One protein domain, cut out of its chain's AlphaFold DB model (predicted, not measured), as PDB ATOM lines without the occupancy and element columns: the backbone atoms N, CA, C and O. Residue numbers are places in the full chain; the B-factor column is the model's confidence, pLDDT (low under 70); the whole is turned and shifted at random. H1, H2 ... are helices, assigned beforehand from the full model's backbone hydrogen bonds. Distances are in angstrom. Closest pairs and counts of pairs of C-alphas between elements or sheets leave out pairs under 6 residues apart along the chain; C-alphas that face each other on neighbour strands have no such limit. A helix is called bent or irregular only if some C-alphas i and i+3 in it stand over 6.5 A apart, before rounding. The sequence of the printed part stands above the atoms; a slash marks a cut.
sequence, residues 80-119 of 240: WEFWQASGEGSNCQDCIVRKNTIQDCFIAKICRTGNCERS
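This is residues 80 to 119 of the 240 residues of the protein "DNA-binding protein" of Desulfobacteraceae bacterium (UniProt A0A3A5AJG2). Three short helices are strung along a winding chain, H1 toward one end of the longest axis, H3 toward the other and the small H2 between them; no helix touches another. Residues 86 to 95 loop back from the far end of H1 to H2, and after H3 residues 112 to 116 fold back toward the middle of the length. The printed part has 40 residues with three named helices, in the order H1, H2, H3, and no named strand; the class is all helix, though 17 of the 40 residues are in named elements. It is compact, with a radius of gyration of the C-alphas of 9.4 A, and spans 26 by 18 by 16 A.

The longest helix, H3, residues 105 to 111, is close to but not clearly touching H2, residues 96 to 99; their closest C-alphas, those of Val 97 and Cys 105, are 6.0 A apart. H2 is also close to but not clearly touching H1, residues 80 to 85, where the closest C-alphas are those of Trp 80 and Arg 98, 6.7 A apart. H1 and H3 are apart. In H1 every O i to N i+4 pair is within hydrogen-bond range; in H3 0 of 3 are, but 3 of 4 O i to N i+3 pairs are; H2 is too short for an i to i+4 pair.

H3 runs 10.7 A from C-alpha 105 to C-alpha 111 at (235.367, 231.532, 263.110), and it is irregular, but only just: C-alphas 107 and 110 are 6.9 A apart. H2 measures 5.0 A from first to last C-alpha. H1 begins at C-alpha 80 at (240.262, 245.431, 254.292) and measures 8.5 A.

The two C-alphas farthest apart, those of Gly 87 and Ile 110, are 26.5 A apart. The printed part has no cut. The link from H2 to H3 is tight and that from H1 to H2 is short. The mean pLDDT of the printed part is 77.8; residues 89 to 90, 109 to 115 and 117 are under 70.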
ATOM      1  N   TRP A  80     239.828 244.244 253.554       87.44
ATOM      2  CA  TRP A  80     240.262 245.431 254.292       87.44
ATOM      3  C   TRP A  80     240.774 246.541 253.371       87.44
ATOM      4  O   TRP A  80     240.561 247.708 253.679       87.44
ATOM      5  N   GLU A  81     241.401 246.207 252.243       89.06
ATOM      6  CA  GLU A  81     241.839 247.189 251.241       89.06
ATOM      7  C   GLU A  81     240.631 247.823 250.553       89.06
ATOM      8  O   GLU A  81     240.567 249.042 250.404       89.06
ATOM      9  N   PHE A  82     239.630 247.006 250.209       88.12
ATOM     10  CA  PHE A  82     238.372 247.475 249.632       88.12
ATOM     11  C   PHE A  82     237.654 248.470 250.553       88.12
ATOM     12  O   PHE A  82     237.218 249.539 250.113       88.12
ATOM     13  N   TRP A  83     237.547 248.142 251.845       85.56
ATOM     14  CA  TRP A  83     236.879 249.009 252.814       85.56
ATOM     15  C   TRP A  83     237.695 250.253 253.157       85.56
ATOM     16  O   TRP A  83     237.114 251.332 253.263       85.56
ATOM     17  N   GLN A  84     239.024 250.149 253.258       86.19
ATOM     18  CA  GLN A  84     239.900 251.314 253.439       86.19
ATOM     19  C   GLN A  84     239.782 252.298 252.274       86.19
ATOM     20  O   GLN A  84     239.584 253.487 252.508       86.19
ATOM     21  N   ALA A  85     239.811 251.811 251.029       84.88
ATOM     22  CA  ALA A  85     239.647 252.650 249.842       84.88
ATOM     23  C   ALA A  85     238.268 253.332 249.772       84.88
ATOM     24  O   ALA A  85     238.129 254.391 249.166       84.88
ATOM     25  N   SER A  86     237.256 252.738 250.407       80.81
ATOM     26  CA  SER A  86     235.900 253.289 250.483       80.81
ATOM     27  C   SER A  86     235.679 254.220 251.686       80.81
ATOM     28  O   SER A  86     234.576 254.730 251.847       80.81
ATOM     29  N   GLY A  87     236.677 254.413 252.560       78.56
ATOM     30  CA  GLY A  87     236.530 255.178 253.807       78.56
ATOM     31  C   GLY A  87     235.739 254.461 254.915       78.56
ATOM     32  O   GLY A  87     235.428 255.064 255.935       78.56
ATOM     33  N   GLU A  88     235.436 253.171 254.747       78.12
ATOM     34  CA  GLU A  88     234.594 252.359 255.646       78.12
ATOM     35  C   GLU A  88     235.419 251.309 256.438       78.12
ATOM     36  O   GLU A  88     234.876 250.355 256.985       78.12
ATOM     37  N   GLY A  89     236.753 251.435 256.473       69.88
ATOM     38  CA  GLY A  89     237.687 250.414 256.983       69.88
ATOM     39  C   GLY A  89     238.082 250.504 258.465       69.88
ATOM     40  O   GLY A  89     239.138 249.981 258.831       69.88
ATOM     41  N   SER A  90     237.297 251.176 259.314       64.06
ATOM     42  CA  SER A  90     237.697 251.569 260.680       64.06
ATOM     43  C   SER A  90     238.073 250.401 261.603       64.06
ATOM     44  O   SER A  90     239.016 250.526 262.379       64.06
ATOM     45  N   ASN A  91     237.434 249.234 261.465       71.81
ATOM     46  CA  ASN A  91     237.608 248.102 262.392       71.81
ATOM     47  C   ASN A  91     238.487 246.959 261.841       71.81
ATOM     48  O   ASN A  91     238.604 245.890 262.446       71.81
ATOM     49  N   CYS A  92     239.145 247.154 260.691       81.00
ATOM     50  CA  CYS A  92     239.905 246.079 260.047       81.00
ATOM     51  C   CYS A  92     241.245 245.756 260.729       81.00
ATOM     52  O   CYS A  92     241.779 244.681 260.475       81.00
ATOM     53  N   GLN A  93     241.817 246.655 261.543       80.69
ATOM     54  CA  GLN A  93     243.121 246.450 262.207       80.69
ATOM     55  C   GLN A  93     243.125 245.209 263.111       80.69
ATOM     56  O   GLN A  93     244.069 244.420 263.081       80.69
ATOM     57  N   ASP A  94     242.028 244.989 263.837       81.94
ATOM     58  CA  ASP A  94     241.902 243.871 264.770       81.94
ATOM     59  C   ASP A  94     241.233 242.625 264.199       81.94
ATOM     60  O   ASP A  94     241.194 241.587 264.859       81.94
ATOM     61  N   CYS A  95     240.761 242.699 262.957       84.44
ATOM     62  CA  CYS A  95     240.061 241.607 262.301       84.44
ATOM     63  C   CYS A  95     240.991 240.413 262.030       84.44
ATOM     64  O   CYS A  95     242.046 240.556 261.406       84.44
ATOM     65  N   ILE A  96     240.553 239.209 262.421       85.31
ATOM     66  CA  ILE A  96     241.300 237.958 262.219       85.31
ATOM     67  C   ILE A  96     241.637 237.697 260.743       85.31
ATOM     68  O   ILE A  96     242.715 237.185 260.446       85.31
ATOM     69  N   VAL A  97     240.754 238.110 259.826       88.00
ATOM     70  CA  VAL A  97     240.947 238.001 258.372       88.00
ATOM     71  C   VAL A  97     242.175 238.795 257.932       88.00
ATOM     72  O   VAL A  97     243.015 238.261 257.215       88.00
ATOM     73  N   ARG A  98     242.326 240.038 258.408       88.31
ATOM     74  CA  ARG A  98     243.488 240.877 258.088       88.31
ATOM     75  C   ARG A  98     244.748 240.365 258.776       88.31
ATOM     76  O   ARG A  98     245.775 240.228 258.120       88.31
ATOM     77  N   LYS A  99     244.665 240.052 260.076       89.00
ATOM     78  CA  LYS A  99     245.805 239.557 260.872       89.00
ATOM     79  C   LYS A  99     246.429 238.294 260.268       89.00
ATOM     80  O   LYS A  99     247.646 238.176 260.257       89.00
ATOM     81  N   ASN A 100     245.606 237.399 259.722       88.31
ATOM     82  CA  ASN A 100     246.051 236.149 259.099       88.31
ATOM     83  C   ASN A 100     246.089 236.207 257.566       88.31
ATOM     84  O   ASN A 100     246.233 235.171 256.925       88.31
ATOM     85  N   THR A 101     245.930 237.397 256.971       88.94
ATOM     86  CA  THR A 101     246.018 237.598 255.513       88.94
ATOM     87  C   THR A 101     245.104 236.665 254.693       88.94
ATOM     88  O   THR A 101     245.441 236.235 253.586       88.94
ATOM     89  N   ILE A 102     243.919 236.357 255.235       87.00
ATOM     90  CA  ILE A 102     242.935 235.472 254.604       87.00
ATOM     91  C   ILE A 102     242.366 236.166 253.365       87.00
ATOM     92  O   ILE A 102     241.682 237.181 253.485       87.00
ATOM     93  N   GLN A 103     242.616 235.567 252.200       85.19
ATOM     94  CA  GLN A 103     242.209 236.081 250.890       85.19
ATOM     95  C   GLN A 103     240.685 236.232 250.777       85.19
ATOM     96  O   GLN A 103     240.143 237.308 250.526       85.19
ATOM     97  N   ASP A 104     239.980 235.129 251.015       87.50
ATOM     98  CA  ASP A 104     238.548 235.015 250.773       87.50
ATOM     99  C   ASP A 104     237.797 235.205 252.091       87.50
ATOM    100  O   ASP A 104     237.423 234.244 252.750       87.50
ATOM    101  N   CYS A 105     237.604 236.454 252.527       88.00
ATOM    102  CA  CYS A 105     237.158 236.749 253.899       88.00
ATOM    103  C   CYS A 105     235.881 236.013 254.348       88.00
ATOM    104  O   CYS A 105     235.717 235.740 255.536       88.00
ATOM    105  N   PHE A 106     234.980 235.688 253.417       86.62
ATOM    106  CA  PHE A 106     233.729 234.988 253.704       86.62
ATOM    107  C   PHE A 106     233.933 233.528 254.138       86.62
ATOM    108  O   PHE A 106     233.048 232.984 254.790       86.62
ATOM    109  N   ILE A 107     235.091 232.907 253.872       83.81
ATOM    110  CA  ILE A 107     235.408 231.554 254.372       83.81
ATOM    111  C   ILE A 107     235.700 231.561 255.879       83.81
ATOM    112  O   ILE A 107     235.481 230.576 256.575       83.81
ATOM    113  N   ALA A 108     236.139 232.702 256.421       80.44
ATOM    114  CA  ALA A 108     236.403 232.866 257.849       80.44
ATOM    115  C   ALA A 108     235.118 233.070 258.678       80.44
ATOM    116  O   ALA A 108     235.193 233.250 259.895       80.44
ATOM    117  N   LYS A 109     233.932 233.025 258.050       68.75
ATOM    118  CA  LYS A 109     232.622 233.118 258.719       68.75
ATOM    119  C   LYS A 109     232.458 232.057 259.813       68.75
ATOM    120  O   LYS A 109     231.859 232.347 260.849       68.75
ATOM    121  N   ILE A 110     233.051 230.876 259.621       57.81
ATOM    122  CA  ILE A 110     233.064 229.777 260.599       57.81
ATOM    123  C   ILE A 110     233.664 230.235 261.938       57.81
ATOM    124  O   ILE A 110     233.203 229.828 263.002       57.81
ATOM    125  N   CYS A 111     234.646 231.139 261.910       50.59
ATOM    126  CA  CYS A 111     235.367 231.532 263.110       50.59
ATOM    127  C   CYS A 111     234.561 232.441 264.051       50.59
ATOM    128  O   CYS A 111     234.988 232.591 265.188       50.59
ATOM    129  N   ARG A 112     233.439 233.060 263.629       53.22
ATOM    130  CA  ARG A 112     232.628 234.048 264.401       53.22
ATOM    131  C   ARG A 112     233.414 235.205 265.066       53.22
ATOM    132  O   ARG A 112     232.820 236.034 265.741       53.22
ATOM    133  N   THR A 113     234.726 235.286 264.854       51.72
ATOM    134  CA  THR A 113     235.689 236.222 265.460       51.72
ATOM    135  C   THR A 113     236.104 237.339 264.503       51.72
ATOM    136  O   THR A 113     237.030 238.103 264.775       51.72
ATOM    137  N   GLY A 114     235.447 237.440 263.347       58.00
ATOM    138  CA  GLY A 114     235.653 238.551 262.434       58.00
ATOM    139  C   GLY A 114     234.954 239.800 262.960       58.00
ATOM    140  O   GLY A 114     233.735 239.798 263.086       58.00
ATOM    141  N   ASN A 115     235.697 240.892 263.160       63.00
ATOM    142  CA  ASN A 115     235.150 242.237 263.410       63.00
ATOM    143  C   ASN A 115     234.457 242.833 262.160       63.00
ATOM    144  O   ASN A 115     234.527 244.030 261.897       63.00
ATOM    145  N   CYS A 116     233.844 241.987 261.329       74.19
ATOM    146  CA  CYS A 116     233.063 242.390 260.174       74.19
ATOM    147  C   CYS A 116     231.601 242.458 260.606       74.19
ATOM    148  O   CYS A 116     230.940 241.434 260.739       74.19
ATOM    149  N   GLU A 117     231.090 243.669 260.794       67.31
ATOM    150  CA  GLU A 117     229.699 243.918 261.203       67.31
ATOM    151  C   GLU A 117     228.677 243.548 260.112       67.31
ATOM    152  O   GLU A 117     227.471 243.574 260.339       67.31
ATOM    153  N   ARG A 118     229.148 243.198 258.907       70.81
ATOM    154  CA  ARG A 118     228.311 242.944 257.731       70.81
ATOM    155  C   ARG A 118     228.165 241.457 257.460       70.81
ATOM    156  O   ARG A 118     229.152 240.728 257.354       70.81
ATOM    157  N   SER A 119     226.922 241.033 257.251       76.88
ATOM    158  CA  SER A 119     226.609 239.709 256.719       76.88
ATOM    159  C   SER A 119     227.140 239.573 255.294       76.88
ATOM    160  O   SER A 119     226.920 240.447 254.456       76.88
TER     161      SER A 119